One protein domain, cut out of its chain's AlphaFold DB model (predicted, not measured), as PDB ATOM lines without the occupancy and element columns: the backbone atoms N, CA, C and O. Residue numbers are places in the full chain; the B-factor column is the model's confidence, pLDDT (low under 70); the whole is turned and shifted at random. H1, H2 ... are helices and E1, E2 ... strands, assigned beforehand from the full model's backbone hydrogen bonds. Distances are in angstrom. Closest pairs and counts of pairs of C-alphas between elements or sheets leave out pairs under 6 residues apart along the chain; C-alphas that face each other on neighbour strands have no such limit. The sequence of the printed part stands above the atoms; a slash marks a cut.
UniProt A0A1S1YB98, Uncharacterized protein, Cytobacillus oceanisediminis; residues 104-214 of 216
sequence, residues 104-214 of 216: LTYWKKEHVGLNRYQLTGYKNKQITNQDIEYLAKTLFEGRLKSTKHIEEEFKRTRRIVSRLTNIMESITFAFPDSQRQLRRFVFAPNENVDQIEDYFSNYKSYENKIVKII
ATOM      1  N   LEU A 104     122.399 138.485 116.742       95.94
ATOM      2  CA  LEU A 104     123.649 138.956 116.155       95.94
ATOM      3  C   LEU A 104     124.037 140.326 116.728       95.94
ATOM      4  O   LEU A 104     123.264 141.280 116.709       95.94
ATOM      5  N   THR A 105     125.270 140.399 117.224       96.25
ATOM      6  CA  THR A 105     125.978 141.631 117.571       96.25
ATOM      7  C   THR A 105     127.070 141.859 116.537       96.25
ATOM      8  O   THR A 105     127.898 140.970 116.324       96.25
ATOM      9  N   TYR A 106     127.090 143.032 115.915       97.12
ATOM     10  CA  TYR A 106     128.117 143.446 114.967       97.12
ATOM     11  C   TYR A 106     129.059 144.459 115.619       97.12
ATOM     12  O   TYR A 106     128.672 145.579 115.927       97.12
ATOM     13  N   TRP A 107     130.309 144.055 115.829       96.06
ATOM     14  CA  TRP A 107     131.404 144.920 116.254       96.06
ATOM     15  C   TRP A 107     131.995 145.611 115.030       96.06
ATOM     16  O   TRP A 107     132.856 145.041 114.356       96.06
ATOM     17  N   LYS A 108     131.501 146.813 114.740       95.12
ATOM     18  CA  LYS A 108     131.888 147.622 113.581       95.12
ATOM     19  C   LYS A 108     133.047 148.545 113.926       95.12
ATOM     20  O   LYS A 108     133.084 149.104 115.023       95.12
ATOM     21  N   LYS A 109     133.985 148.718 112.994       92.44
ATOM     22  CA  LYS A 109     135.164 149.565 113.166       92.44
ATOM     23  C   LYS A 109     134.900 150.927 112.549       92.44
ATOM     24  O   LYS A 109     134.658 151.048 111.355       92.44
ATOM     25  N   GLU A 110     134.987 151.966 113.362       91.38
ATOM     26  CA  GLU A 110     134.629 153.324 112.960       91.38
ATOM     27  C   GLU A 110     135.800 154.270 113.181       91.38
ATOM     28  O   GLU A 110     136.539 154.155 114.157       91.38
ATOM     29  N   HIS A 111     135.987 155.210 112.262       89.00
ATOM     30  CA  HIS A 111     137.028 156.222 112.375       89.00
ATOM     31  C   HIS A 111     136.519 157.411 113.198       89.00
ATOM     32  O   HIS A 111     135.520 158.027 112.836       89.00
ATOM     33  N   VAL A 112     137.228 157.764 114.274       87.88
ATOM     34  CA  VAL A 112     136.784 158.789 115.245       87.88
ATOM     35  C   VAL A 112     137.743 159.967 115.404       87.88
ATOM     36  O   VAL A 112     137.476 160.892 116.166       87.88
ATOM     37  N   GLY A 113     138.868 159.972 114.694       82.19
ATOM     38  CA  GLY A 113     139.828 161.072 114.731       82.19
ATOM     39  C   GLY A 113     141.182 160.679 114.153       82.19
ATOM     40  O   GLY A 113     141.341 159.578 113.641       82.19
ATOM     41  N   LEU A 114     142.173 161.567 114.263       81.00
ATOM     42  CA  LEU A 114     143.527 161.353 113.734       81.00
ATOM     43  C   LEU A 114     144.124 160.023 114.224       81.00
ATOM     44  O   LEU A 114     144.538 159.903 115.379       81.00
ATOM     45  N   ASN A 115     144.181 159.032 113.329       77.81
ATOM     46  CA  ASN A 115     144.705 157.684 113.573       77.81
ATOM     47  C   ASN A 115     144.043 156.930 114.740       77.81
ATOM     48  O   ASN A 115     144.676 156.060 115.345       77.81
ATOM     49  N   ARG A 116     142.784 157.250 115.064       83.44
ATOM     50  CA  ARG A 116     142.012 156.568 116.107       83.44
ATOM     51  C   ARG A 116     140.763 155.946 115.520       83.44
ATOM     52  O   ARG A 116     140.002 156.603 114.806       83.44
ATOM     53  N   TYR A 117     140.552 154.691 115.881       89.50
ATOM     54  CA  TYR A 117     139.342 153.965 115.544       89.50
ATOM     55  C   TYR A 117     138.629 153.555 116.828       89.50
ATOM     56  O   TYR A 117     139.233 153.482 117.900       89.50
ATOM     57  N   GLN A 118     137.346 153.264 116.712       91.12
ATOM     58  CA  GLN A 118     136.577 152.606 117.753       91.12
ATOM     59  C   GLN A 118     135.957 151.325 117.213       91.12
ATOM     60  O   GLN A 118     135.723 151.208 116.011       91.12
ATOM     61  N   LEU A 119     135.720 150.364 118.099       93.19
ATOM     62  CA  LEU A 119     134.892 149.196 117.823       93.19
ATOM     63  C   LEU A 119     133.593 149.329 118.609       93.19
ATOM     64  O   LEU A 119     133.606 149.171 119.833       93.19
ATOM     65  N   THR A 120     132.503 149.596 117.896       94.75
ATOM     66  CA  THR A 120     131.161 149.799 118.455       94.75
ATOM     67  C   THR A 120     130.327 148.541 118.240       94.75
ATOM     68  O   THR A 120     130.316 147.983 117.141       94.75
ATOM     69  N   GLY A 121     129.678 148.047 119.296       95.12
ATOM     70  CA  GLY A 121     128.857 146.837 119.244       95.12
ATOM     71  C   GLY A 121     127.390 147.135 118.947       95.12
ATOM     72  O   GLY A 121     126.652 147.471 119.861       95.12
ATOM     73  N   TYR A 122     126.952 146.923 117.708       95.75
ATOM     74  CA  TYR A 122     125.569 147.129 117.274       95.75
ATOM     75  C   TYR A 122     124.726 145.857 117.413       95.75
ATOM     76  O   TYR A 122     125.140 144.784 116.966       95.75
ATOM     77  N   LYS A 123     123.525 145.961 117.992       93.75
ATOM     78  CA  LYS A 123     122.580 144.846 118.180       93.75
ATOM     79  C   LYS A 123     121.205 145.162 117.590       93.75
ATOM     80  O   LYS A 123     120.734 146.296 117.657       93.75
ATOM     81  N   ASN A 124     120.502 144.127 117.120       88.06
ATOM     82  CA  ASN A 124     119.080 144.190 116.745       88.06
ATOM     83  C   ASN A 124     118.764 145.432 115.875       88.06
ATOM     84  O   ASN A 124     119.355 145.594 114.812       88.06
ATOM     85  N   LYS A 125     117.901 146.346 116.342       88.31
ATOM     86  CA  LYS A 125     117.463 147.549 115.610       88.31
ATOM     87  C   LYS A 125     118.571 148.571 115.324       88.31
ATOM     88  O   LYS A 125     118.318 149.516 114.583       88.31
ATOM     89  N   GLN A 126     119.752 148.426 115.923       94.62
ATOM     90  CA  GLN A 126     120.897 149.298 115.652       94.62
ATOM     91  C   GLN A 126     121.664 148.879 114.389       94.62
ATOM     92  O   GLN A 126     122.402 149.686 113.834       94.62
ATOM     93  N   ILE A 127     121.497 147.634 113.933       96.19
ATOM     94  CA  ILE A 127     122.112 147.144 112.699       96.19
ATOM     95  C   ILE A 127     121.251 147.630 111.533       96.19
ATOM     96  O   ILE A 127     120.087 147.249 111.406       96.19
ATOM     97  N   THR A 128     121.810 148.502 110.698       96.44
ATOM     98  CA  THR A 128     121.075 149.120 109.591       96.44
ATOM     99  C   THR A 128     121.008 148.199 108.372       96.44
ATOM    100  O   THR A 128     121.803 147.271 108.228       96.44
ATOM    101  N   ASN A 129     120.126 148.508 107.417       94.88
ATOM    102  CA  ASN A 129     120.091 147.792 106.134       94.88
ATOM    103  C   ASN A 129     121.429 147.882 105.380       94.88
ATOM    104  O   ASN A 129     121.808 146.939 104.697       94.88
ATOM    105  N   GLN A 130     122.174 148.984 105.525       96.19
ATOM    106  CA  GLN A 130     123.501 149.113 104.914       96.19
ATOM    107  C   GLN A 130     124.512 148.152 105.550       96.19
ATOM    108  O   GLN A 130     125.339 147.581 104.840       96.19
ATOM    109  N   ASP A 131     124.426 147.937 106.865       97.00
ATOM    110  CA  ASP A 131     125.266 146.961 107.562       97.00
ATOM    111  C   ASP A 131     124.904 145.532 107.143       97.00
ATOM    112  O   ASP A 131     125.794 144.723 106.896       97.00
ATOM    113  N   ILE A 132     123.608 145.230 107.001       96.12
ATOM    114  CA  ILE A 132     123.127 143.925 106.521       96.12
ATOM    115  C   ILE A 132     123.685 143.629 105.127       96.12
ATOM    116  O   ILE A 132     124.280 142.571 104.924       96.12
ATOM    117  N   GLU A 133     123.562 144.570 104.190       95.38
ATOM    118  CA  GLU A 133     124.097 144.425 102.830       95.38
ATOM    119  C   GLU A 133     125.623 144.261 102.828       95.38
ATOM    120  O   GLU A 133     126.170 143.404 102.131       95.38
ATOM    121  N   TYR A 134     126.335 145.032 103.655       96.06
ATOM    122  CA  TYR A 134     127.785 144.910 103.793       96.06
ATOM    123  C   TYR A 134     128.212 143.536 104.333       96.06
ATOM    124  O   TYR A 134     129.125 142.904 103.787       96.06
ATOM    125  N   LEU A 135     127.547 143.042 105.379       96.50
ATOM    126  CA  LEU A 135     127.823 141.731 105.968       96.50
ATOM    127  C   LEU A 135     127.466 140.598 105.001       96.50
ATOM    128  O   LEU A 135     128.227 139.638 104.885       96.50
ATOM    129  N   ALA A 136     126.360 140.726 104.265       94.31
ATOM    130  CA  ALA A 136     125.937 139.765 103.253       94.31
ATOM    131  C   ALA A 136     126.938 139.689 102.091       94.31
ATOM    132  O   ALA A 136     127.331 138.594 101.681       94.31
ATOM    133  N   LYS A 137     127.433 140.837 101.620       93.62
ATOM    134  CA  LYS A 137     128.507 140.899 100.624       93.62
ATOM    135  C   LYS A 137     129.802 140.274 101.145       93.62
ATOM    136  O   LYS A 137     130.438 139.492 100.446       93.62
ATOM    137  N   THR A 138     130.182 140.578 102.385       94.06
ATOM    138  CA  THR A 138     131.394 140.028 103.017       94.06
ATOM    139  C   THR A 138     131.304 138.508 103.191       94.06
ATOM    140  O   THR A 138     132.283 137.798 102.961       94.06
ATOM    141  N   LEU A 139     130.123 137.994 103.544       92.81
ATOM    142  CA  LEU A 139     129.820 136.566 103.567       92.81
ATOM    143  C   LEU A 139     129.994 135.937 102.179       92.81
ATOM    144  O   LEU A 139     130.747 134.976 102.034       92.81
ATOM    145  N   PHE A 140     129.330 136.500 101.171       89.25
ATOM    146  CA  PHE A 140     129.356 136.002  99.797       89.25
ATOM    147  C   PHE A 140     130.765 135.973  99.193       89.25
ATOM    148  O   PHE A 140     131.123 135.028  98.500       89.25
ATOM    149  N   GLU A 141     131.591 136.971  99.499       89.62
ATOM    150  CA  GLU A 141     132.974 137.047  99.025       89.62
ATOM    151  C   GLU A 141     133.956 136.199  99.856       89.62
ATOM    152  O   GLU A 141     135.167 136.275  99.660       89.62
ATOM    153  N   GLY A 142     133.467 135.400 100.813       89.38
ATOM    154  CA  GLY A 142     134.305 134.525 101.638       89.38
ATOM    155  C   GLY A 142     135.213 135.272 102.621       89.38
ATOM    156  O   GLY A 142     136.170 134.693 103.145       89.38
ATOM    157  N   ARG A 143     134.910 136.551 102.881       92.50
ATOM    158  CA  ARG A 143     135.628 137.460 103.790       92.50
ATOM    159  C   ARG A 143     135.100 137.396 105.229       92.50
ATOM    160  O   ARG A 143     135.660 138.016 106.131       92.50
ATOM    161  N   LEU A 144     134.048 136.610 105.468       93.38
ATOM    162  CA  LEU A 144     133.589 136.249 106.805       93.38
ATOM    163  C   LEU A 144     134.297 134.961 107.254       93.38
ATOM    164  O   LEU A 144     134.066 133.894 106.688       93.38
ATOM    165  N   LYS A 145     135.173 135.031 108.262       92.31
ATOM    166  CA  LYS A 145     136.032 133.895 108.650       92.31
ATOM    167  C   LYS A 145     135.792 133.442 110.089       92.31
ATOM    168  O   LYS A 145     135.603 134.252 110.998       92.31
ATOM    169  N   SER A 146     135.817 132.130 110.320       91.94
ATOM    170  CA  SER A 146     135.858 131.562 111.671       91.94
ATOM    171  C   SER A 146     137.269 131.681 112.259       91.94
ATOM    172  O   SER A 146     138.244 131.853 111.530       91.94
ATOM    173  N   THR A 147     137.403 131.556 113.584       91.62
ATOM    174  CA  THR A 147     138.728 131.496 114.225       91.62
ATOM    175  C   THR A 147     139.572 130.361 113.644       91.62
ATOM    176  O   THR A 147     140.730 130.586 113.322       91.62
ATOM    177  N   LYS A 148     138.966 129.185 113.422       90.94
ATOM    178  CA  LYS A 148     139.630 128.016 112.834       90.94
ATOM    179  C   LYS A 148     140.196 128.315 111.441       90.94
ATOM    180  O   LYS A 148     141.354 128.012 111.196       90.94
ATOM    181  N   HIS A 149     139.420 128.969 110.570       91.44
ATOM    182  CA  HIS A 149     139.905 129.335 109.235       91.44
ATOM    183  C   HIS A 149     141.119 130.269 109.296       91.44
ATOM    184  O   HIS A 149     142.085 130.049 108.581       91.44
ATOM    185  N   ILE A 150     141.114 131.268 110.183       92.50
ATOM    186  CA  ILE A 150     142.260 132.184 110.325       92.50
ATOM    187  C   ILE A 150     143.482 131.462 110.912       92.50
ATOM    188  O   ILE A 150     144.609 131.722 110.497       92.50
ATOM    189  N   GLU A 151     143.280 130.555 111.874       93.38
ATOM    190  CA  GLU A 151     144.365 129.732 112.425       93.38
ATOM    191  C   GLU A 151     145.068 128.923 111.327       93.38
ATOM    192  O   GLU A 151     146.298 128.911 111.271       93.38
ATOM    193  N   GLU A 152     144.291 128.291 110.445       91.75
ATOM    194  CA  GLU A 152     144.786 127.481 109.329       91.75
ATOM    195  C   GLU A 152     145.463 128.341 108.248       91.75
ATOM    196  O   GLU A 152     146.582 128.036 107.836       91.75
ATOM    197  N   GLU A 153     144.824 129.440 107.837       92.19
ATOM    198  CA  GLU A 153     145.289 130.317 106.755       92.19
ATOM    199  C   GLU A 153     146.600 131.036 107.114       92.19
ATOM    200  O   GLU A 153     147.545 131.045 106.325       92.19
ATOM    201  N   PHE A 154     146.709 131.552 108.343       92.19
ATOM    202  CA  PHE A 154     147.869 132.330 108.800       92.19
ATOM    203  C   PHE A 154     148.831 131.529 109.687       92.19
ATOM    204  O   PHE A 154     149.817 132.065 110.202       92.19
ATOM    205  N   LYS A 155     148.567 130.234 109.903       92.62
ATOM    206  CA  LYS A 155     149.383 129.346 110.753       92.62
ATOM    207  C   LYS A 155     149.627 129.955 112.141       92.62
ATOM    208  O   LYS A 155     150.761 130.035 112.620       92.62
ATOM    209  N   ARG A 156     148.563 130.458 112.773       91.94
ATOM    210  CA  ARG A 156     148.598 131.089 114.106       91.94
ATOM    211  C   ARG A 156     147.827 130.255 115.116       91.94
ATOM    212  O   ARG A 156     146.899 129.536 114.777       91.94
ATOM    213  N   THR A 157     148.194 130.381 116.390       92.50
ATOM    214  CA  THR A 157     147.448 129.720 117.470       92.50
ATOM    215  C   THR A 157     146.122 130.430 117.732       92.50
ATOM    216  O   THR A 157     146.046 131.661 117.669       92.50
ATOM    217  N   ARG A 158     145.106 129.679 118.171       89.69
ATOM    218  CA  ARG A 158     143.815 130.219 118.627       89.69
ATOM    219  C   ARG A 158     143.916 131.413 119.572       89.69
ATOM    220  O   ARG A 158     143.140 132.360 119.467       89.69
ATOM    221  N   ARG A 159     144.878 131.380 120.503       90.38
ATOM    222  CA  ARG A 159     145.117 132.460 121.477       90.38
ATOM    223  C   ARG A 159     145.583 133.754 120.808       90.38
ATOM    224  O   ARG A 159     145.279 134.831 121.307       90.38
ATOM    225  N   ILE A 160     146.355 133.655 119.730       90.19
ATOM    226  CA  ILE A 160     146.819 134.817 118.967       90.19
ATOM    227  C   ILE A 160     145.673 135.350 118.108       90.19
ATOM    228  O   ILE A 160     145.403 136.544 118.138       90.19
ATOM    229  N   VAL A 161     144.942 134.469 117.422       92.88
ATOM    230  CA  VAL A 161     143.796 134.863 116.587       92.88
ATOM    231  C   VAL A 161     142.702 135.538 117.412       92.88
ATOM    232  O   VAL A 161     142.160 136.559 117.000       92.88
ATOM    233  N   SER A 162     142.396 135.036 118.612       88.31
ATOM    234  CA  SER A 162     141.340 135.616 119.454       88.31
ATOM    235  C   SER A 162     141.592 137.079 119.827       88.31
ATOM    236  O   SER A 162     140.632 137.830 120.011       88.31
ATOM    237  N   ARG A 163     142.857 137.510 119.888       88.38
ATOM    238  CA  ARG A 163     143.230 138.899 120.176       88.38
ATOM    239  C   ARG A 163     142.778 139.867 119.089       88.38
ATOM    240  O   ARG A 163     142.350 140.966 119.420       88.38
ATOM    241  N   LEU A 164     142.752 139.442 117.825       91.38
ATOM    242  CA  LEU A 164     142.328 140.291 116.704       91.38
ATOM    243  C   LEU A 164     140.922 140.883 116.889       91.38
ATOM    244  O   LEU A 164     140.610 141.932 116.345       91.38
ATOM    245  N   THR A 165     140.085 140.267 117.723       89.00
ATOM    246  CA  THR A 165     138.714 140.727 118.015       89.00
ATOM    247  C   THR A 165     138.635 142.052 118.778       89.00
ATOM    248  O   THR A 165     137.544 142.590 118.975       89.00
ATOM    249  N   ASN A 166     139.778 142.575 119.221       88.50
ATOM    250  CA  ASN A 166     139.897 143.903 119.815       88.50
ATOM    251  C   ASN A 166     140.337 144.973 118.808       88.50
ATOM    252  O   ASN A 166     140.395 146.140 119.172       88.50
ATOM    253  N   ILE A 167     140.671 144.593 117.570       91.12
ATOM    254  CA  ILE A 167     141.207 145.520 116.559       91.12
ATOM    255  C   ILE A 167     140.569 145.381 115.166       91.12
ATOM    256  O   ILE A 167     140.702 146.280 114.327       91.12
ATOM    257  N   MET A 168     139.864 144.277 114.931       92.69
ATOM    258  CA  MET A 168     139.140 143.964 113.703       92.69
ATOM    259  C   MET A 168     137.639 143.896 113.945       92.69
ATOM    260  O   MET A 168     137.178 143.596 115.052       92.69
ATOM    261  N   GLU A 169     136.889 144.100 112.867       95.25
ATOM    262  CA  GLU A 169     135.453 143.886 112.872       95.25
ATOM    263  C   GLU A 169     135.096 142.417 113.101       95.25
ATOM    264  O   GLU A 169     135.790 141.485 112.673       95.25
ATOM    265  N   SER A 170     133.980 142.192 113.788       95.69
ATOM    266  CA  SER A 170     133.479 140.839 114.006       95.69
ATOM    267  C   SER A 170     131.977 140.811 114.224       95.69
ATOM    268  O   SER A 170     131.392 141.766 114.718       95.69
ATOM    269  N   ILE A 171     131.354 139.681 113.911       96.56
ATOM    270  CA  ILE A 171     129.998 139.372 114.352       96.56
ATOM    271  C   ILE A 171     130.033 138.285 115.421       96.56
ATOM    272  O   ILE A 171     130.852 137.358 115.372       96.56
ATOM    273  N   THR A 172     129.119 138.374 116.378       95.62
ATOM    274  CA  THR A 172     128.846 137.315 117.350       95.62
ATOM    275  C   THR A 172     127.361 137.010 117.391       95.62
ATOM    276  O   THR A 172     126.569 137.939 117.449       95.62
ATOM    277  N   PHE A 173     126.980 135.737 117.379       94.94
ATOM    278  CA  PHE A 173     125.579 135.305 117.409       94.94
ATOM    279  C   PHE A 173     125.460 133.919 118.057       94.94
ATOM    280  O   PHE A 173     126.454 133.199 118.185       94.94
ATOM    281  N   ALA A 174     124.255 133.530 118.457       92.62
ATOM    282  CA  ALA A 174     123.949 132.192 118.957       92.62
ATOM    283  C   ALA A 174     122.614 131.724 118.375       92.62
ATOM    284  O   ALA A 174     121.650 132.482 118.352       92.62
ATOM    285  N   PHE A 175     122.550 130.480 117.900       89.69
ATOM    286  CA  PHE A 175     121.275 129.913 117.461       89.69
ATOM    287  C   PHE A 175     120.288 129.813 118.636       89.69
ATOM    288  O   PHE A 175     120.734 129.636 119.775       89.69
ATOM    289  N   PRO A 176     118.969 129.879 118.379       84.94
ATOM    290  CA  PRO A 176     117.961 129.604 119.397       84.94
ATOM    291  C   PRO A 176     118.265 128.301 120.141       84.94
ATOM    292  O   PRO A 176     118.728 127.328 119.544       84.94
ATOM    293  N   ASP A 177     118.057 128.306 121.457       82.00
ATOM    294  CA  ASP A 177     118.291 127.163 122.352       82.00
ATOM    295  C   ASP A 177     119.752 126.662 122.434       82.00
ATOM    296  O   ASP A 177     120.048 125.692 123.135       82.00
ATOM    297  N   SER A 178     120.702 127.337 121.779       84.94
ATOM    298  CA  SER A 178     122.130 127.044 121.878       84.94
ATOM    299  C   SER A 178     122.804 127.938 122.915       84.94
ATOM    300  O   SER A 178     122.800 129.161 122.810       84.94
ATOM    301  N   GLN A 179     123.506 127.329 123.871       84.62
ATOM    302  CA  GLN A 179     124.404 128.060 124.778       84.62
ATOM    303  C   GLN A 179     125.717 128.485 124.097       84.62
ATOM    304  O   GLN A 179     126.484 129.288 124.628       84.62
ATOM    305  N   ARG A 180     126.008 127.930 122.917       89.38
ATOM    306  CA  ARG A 180     127.231 128.205 122.172       89.38
ATOM    307  C   ARG A 180     127.113 129.531 121.423       89.38
ATOM    308  O   ARG A 180     126.348 129.625 120.466       89.38
ATOM    309  N   GLN A 181     127.949 130.501 121.794       91.00
ATOM    310  CA  GLN A 181     128.180 131.701 120.989       91.00
ATOM    311  C   GLN A 181     129.206 131.433 119.886       91.00
ATOM    312  O   GLN A 181     130.297 130.902 120.118       91.00
ATOM    313  N   LEU A 182     128.853 131.835 118.675       93.06
ATOM    314  CA  LEU A 182     129.692 131.786 117.493       93.06
ATOM    315  C   LEU A 182     130.242 133.182 117.215       93.06
ATOM    316  O   LEU A 182     129.542 134.177 117.371       93.06
ATOM    317  N   ARG A 183     131.507 133.250 116.794       93.88
ATOM    318  CA  ARG A 183     132.181 134.493 116.404       93.88
ATOM    319  C   ARG A 183     132.760 134.369 115.007       93.88
ATOM    320  O   ARG A 183     133.433 133.371 114.732       93.88
ATOM    321  N   ARG A 184     132.543 135.370 114.158       95.25
ATOM    322  CA  ARG A 184     133.160 135.464 112.830       95.25
ATOM    323  C   ARG A 184     133.839 136.810 112.670       95.25
ATOM    324  O   ARG A 184     133.281 137.825 113.068       95.25
ATOM    325  N   PHE A 185     135.044 136.800 112.126       95.25
ATOM    326  CA  PHE A 185     135.738 138.015 111.732       95.25
ATOM    327  C   PHE A 185     135.169 138.508 110.409       95.25
ATOM    328  O   PHE A 185     134.811 137.694 109.556       95.25
ATOM    329  N   VAL A 186     135.088 139.824 110.265       95.62
ATOM    330  CA  VAL A 186     134.568 140.503 109.078       95.62
ATOM    331  C   VAL A 186     135.752 141.220 108.441       95.62
ATOM    332  O   VAL A 186     136.214 142.216 108.984       95.62
ATOM    333  N   PHE A 187     136.295 140.673 107.352       92.88
ATOM    334  CA  PHE A 187     137.463 141.264 106.700       92.88
ATOM    335  C   PHE A 187     136.999 142.349 105.733       92.88
ATOM    336  O   PHE A 187     136.271 142.073 104.767       92.88
ATOM    337  N   ALA A 188     137.415 143.586 105.983       86.94
ATOM    338  CA  ALA A 188     137.087 144.715 105.129       86.94
ATOM    339  C   ALA A 188     137.711 144.542 103.729       86.94
ATOM    340  O   ALA A 188     138.707 143.836 103.576       86.94
ATOM    341  N   PRO A 189     137.160 145.168 102.672       83.31
ATOM    342  CA  PRO A 189     137.643 144.958 101.300       83.31
ATOM    343  C   PRO A 189     139.120 145.319 101.090       83.31
ATOM    344  O   PRO A 189     139.762 144.820 100.174       83.31
ATOM    345  N   ASN A 190     139.645 146.214 101.922       82.31
ATOM    346  CA  ASN A 190     141.029 146.669 101.914       82.31
ATOM    347  C   ASN A 190     141.952 145.856 102.839       82.31
ATOM    348  O   ASN A 190     143.160 146.083 102.821       82.31
ATOM    349  N   GLU A 191     141.421 144.938 103.648       84.06
ATOM    350  CA  GLU A 191     142.224 144.056 104.496       84.06
ATOM    351  C   GLU A 191     142.701 142.856 103.668       84.06
ATOM    352  O   GLU A 191     141.957 141.914 103.399       84.06
ATOM    353  N   ASN A 192     143.961 142.911 103.236       83.12
ATOM    354  CA  ASN A 192     144.644 141.817 102.548       83.12
ATOM    355  C   ASN A 192     145.518 141.003 103.522       83.12
ATOM    356  O   ASN A 192     145.652 141.347 104.696       83.12
ATOM    357  N   VAL A 193     146.136 139.928 103.025       85.56
ATOM    358  CA  VAL A 193     147.021 139.052 103.818       85.56
ATOM    359  C   VAL A 193     148.106 139.849 104.553       85.56
ATOM    360  O   VAL A 193     148.301 139.632 105.749       85.56
ATOM    361  N   ASP A 194     148.748 140.811 103.884       88.88
ATOM    362  CA  ASP A 194     149.808 141.634 104.479       88.88
ATOM    363  C   ASP A 194     149.291 142.475 105.654       88.88
ATOM    364  O   ASP A 194     149.931 142.553 106.701       88.88
ATOM    365  N   GLN A 195     148.098 143.065 105.519       88.69
ATOM    366  CA  GLN A 195     147.472 143.860 106.574       88.69
ATOM    367  C   GLN A 195     147.125 143.011 107.806       88.69
ATOM    368  O   GLN A 195     147.273 143.478 108.938       88.69
ATOM    369  N   ILE A 196     146.683 141.769 107.603       89.25
ATOM    370  CA  ILE A 196     146.381 140.833 108.694       89.25
ATOM    371  C   ILE A 196     147.664 140.360 109.387       89.25
ATOM    372  O   ILE A 196     147.717 140.275 110.616       89.25
ATOM    373  N   GLU A 197     148.725 140.097 108.626       90.44
ATOM    374  CA  GLU A 197     150.036 139.759 109.188       90.44
ATOM    375  C   GLU A 197     150.650 140.922 109.980       90.44
ATOM    376  O   GLU A 197     151.238 140.723 111.054       90.44
ATOM    377  N   ASP A 198     150.431 142.153 109.522       91.75
ATOM    378  CA  ASP A 198     150.787 143.353 110.270       91.75
ATOM    379  C   ASP A 198     149.990 143.466 111.581       91.75
ATOM    380  O   ASP A 198     150.565 143.762 112.632       91.75
ATOM    381  N   TYR A 199     148.694 143.131 111.577       91.25
ATOM    382  CA  TYR A 199     147.899 143.067 112.808       91.25
ATOM    383  C   TYR A 199     148.461 142.071 113.821       91.25
ATOM    384  O   TYR A 199     148.505 142.379 115.015       91.25
ATOM    385  N   PHE A 200     148.928 140.901 113.380       91.06
ATOM    386  CA  PHE A 200     149.564 139.941 114.282       91.06
ATOM    387  C   PHE A 200     150.887 140.456 114.847       91.06
ATOM    388  O   PHE A 200     151.133 140.320 116.049       91.06
ATOM    389  N   SER A 201     151.714 141.061 114.000       91.88
ATOM    390  CA  SER A 201     153.048 141.547 114.368       91.88
ATOM    391  C   SER A 201     152.985 142.763 115.297       91.88
ATOM    392  O   SER A 201     153.765 142.875 116.243       91.88
ATOM    393  N   ASN A 202     152.005 143.643 115.078       91.06
ATOM    394  CA  ASN A 202     151.886 144.940 115.741       91.06
ATOM    395  C   ASN A 202     150.638 145.066 116.631       91.06
ATOM    396  O   ASN A 202     150.239 146.177 116.983       91.06
ATOM    397  N   TYR A 203     150.045 143.941 117.051       88.75
ATOM    398  CA  TYR A 203     148.775 143.876 117.790       88.75
ATOM    399  C   TYR A 203     148.636 144.919 118.911       88.75
ATOM    400  O   TYR A 203     147.648 145.644 118.955       88.75
ATOM    401  N   LYS A 204     149.636 145.042 119.797       87.38
ATOM    402  CA  LYS A 204     149.584 145.983 120.935       87.38
ATOM    403  C   LYS A 204     149.474 147.445 120.489       87.38
ATOM    404  O   LYS A 204     148.823 148.247 121.148       87.38
ATOM    405  N   SER A 205     150.122 147.797 119.379       86.31
ATOM    406  CA  SER A 205     150.043 149.143 118.802       86.31
ATOM    407  C   SER A 205     148.630 149.433 118.305       86.31
ATOM    408  O   SER A 205     148.097 150.510 118.559       86.31
ATOM    409  N   TYR A 206     147.999 148.454 117.650       86.62
ATOM    410  CA  TYR A 206     146.611 148.560 117.208       86.62
ATOM    411  C   TYR A 206     145.624 148.597 118.374       86.62
ATOM    412  O   TYR A 206     144.731 149.434 118.368       86.62
ATOM    413  N   GLU A 207     145.814 147.764 119.397       83.56
ATOM    414  CA  GLU A 207     144.975 147.748 120.602       83.56
ATOM    415  C   GLU A 207     144.965 149.119 121.293       83.56
ATOM    416  O   GLU A 207     143.909 149.623 121.653       83.56
ATOM    417  N   ASN A 208     146.112 149.802 121.364       83.62
ATOM    418  CA  ASN A 208     146.191 151.162 121.912       83.62
ATOM    419  C   ASN A 208     145.506 152.233 121.040       83.62
ATOM    420  O   ASN A 208     145.186 153.315 121.531       83.62
ATOM    421  N   LYS A 209     145.322 151.973 119.739       82.06
ATOM    422  CA  LYS A 209     144.670 152.891 118.787       82.06
ATOM    423  C   LYS A 209     143.161 152.663 118.679       82.06
ATOM    424  O   LYS A 209     142.488 153.479 118.044       82.06
ATOM    425  N   ILE A 210     142.653 151.565 119.245       85.00
ATOM    426  CA  ILE A 210     141.268 151.123 119.093       85.00
ATOM    427  C   ILE A 210     140.575 151.090 120.448       85.00
ATOM    428  O   ILE A 210     140.881 150.268 121.306       85.00
ATOM    429  N   VAL A 211     139.598 151.978 120.627       81.19
ATOM    430  CA  VAL A 211     138.750 151.983 121.823       81.19
ATOM    431  C   VAL A 211     137.549 151.077 121.576       81.19
ATOM    432  O   VAL A 211     136.792 151.288 120.631       81.19
ATOM    433  N   LYS A 212     137.360 150.058 122.415       82.69
ATOM    434  CA  LYS A 212     136.194 149.173 122.330       82.69
ATOM    435  C   LYS A 212     135.066 149.706 123.207       82.69
ATOM    436  O   LYS A 212     135.229 149.788 124.422       82.69
ATOM    437  N   ILE A 213     133.934 150.036 122.591       81.00
ATOM    438  CA  ILE A 213     132.744 150.551 123.271       81.00
ATOM    439  C   ILE A 213     131.730 149.417 123.368       81.00
ATOM    440  O   ILE A 213     131.261 148.892 122.359       81.00
ATOM    441  N   ILE A 214     131.427 149.008 124.598       77.75
ATOM    442  CA  ILE A 214     130.412 147.995 124.879       77.75
ATOM    443  C   ILE A 214     129.087 148.737 125.047       77.75
ATOM    444  O   ILE A 214     128.944 149.494 126.002       77.75
TER     445      ILE A 214
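This is residues 104 to 214 of the 216 residues of an uncharacterized protein of Cytobacillus oceanisediminis (UniProt A0A1S1YB98). A strongly twisted sheet of six strands makes the body of this domain, with the helix H1 crossing one face and H3 on the opposite face. H2, H4 and H5 gather round H3; H2 and H5 graze the sheet, while H4 is clear of it. The printed part has 111 residues with five named helices and six named strands, in the order E1 E2 H1 E3 H2 H3 E4 E5 H4 H5 E6. The sheet runs E3 E5 E4 E1 E2 E6 and is mixed: E2 and E6 are parallel, the other neighbours antiparallel. The class is mixed, helices and strands, and the whole is compact, with a radius of gyration of the C-alphas of 13.9 A and spans of 37 by 34 by 26 A.

E1, residues 105 to 113, and E2, residues 116 to 123, form a hairpin, antiparallel at 152 degrees, with N 108 and O 120 within hydrogen-bond range at 2.9 A. On the other side of E1 from E2 is E4, residues 170 to 173, antiparallel to E1, with N 107 and O 170 at 2.8 A. E4 forms a second hairpin with E5, residues 182 to 186, where N 171 and O 184 are 2.8 A apart. The edge strand E3, residues 144 to 146, is antiparallel to E5, with N 185 and O 145 at 2.8 A. The other edge strand, E6, residues 210 to 213, is parallel to E2 at 28 degrees, with N 119 and O 211 at 2.9 A. H1, residues 129 to 140, is on the sheet at a height of 10.0 A and runs across the strands, at 68 degrees to E1 on the local plane. It lies over E1 and, only just, with 3 C-alphas, over E5. H2, residues 147 to 154, only grazes the sheet with residues 147 to 150. H3, residues 158 to 166, is on the face opposite to H1 and is the hub, touching three helices. E3, H2, H3 and E4 form a split strand-helix-strand unit, two strands running the same way with E5 between them in the sheet; its crossover is right-handed. H2 and H3 touch about perpendicular, at 76 degrees, the closest C-alphas being those of Glu 151 and Arg 158, 6.2 A apart. H4, residues 193 to 201, is not on the sheet; it only just touches H3, with 3 pairs of C-alphas within 8 A, the closest those of Leu 164 and Tyr 199 at 7.3 A. H5, residues 203 to 209, only grazes the sheet and only just touches H3, also with 3 pairs, the closest C-alphas being those of Asn 166 and Glu 207 at 6.4 A; they run the same way at a shallow tilt of 12 degrees. H1 is apart from the other four helices. Every O i to N i+4 pair is within hydrogen-bond range in H1, H2, H4 and H5; in H3 1 of 5 is, beside 5 of 6 O i to N i+3 pairs.

E1 begins at C-alpha 105, (125.978, 141.631, 117.571), and is 24.0 A long; E2 is 22.8 A. H1 spans 16.3 A from C-alpha 129 at (120.091, 147.792, 106.134). E3 spans 7.1 A, H2 10.7 A, H3 14.3 A, E4 10.2 A, E5 13.1 A, H4 12.4 A and H5 10.0 A. E6, 9.5 A, ends at C-alpha 213, (132.744, 150.551, 123.271).

The two C-alphas farthest apart, those of Leu 114 and Asp 177, are 43.4 A from each other. The printed part has no cut and no long link. Its mean pLDDT is 90.5, no printed residue is under 70, and E6 has a mean of 82.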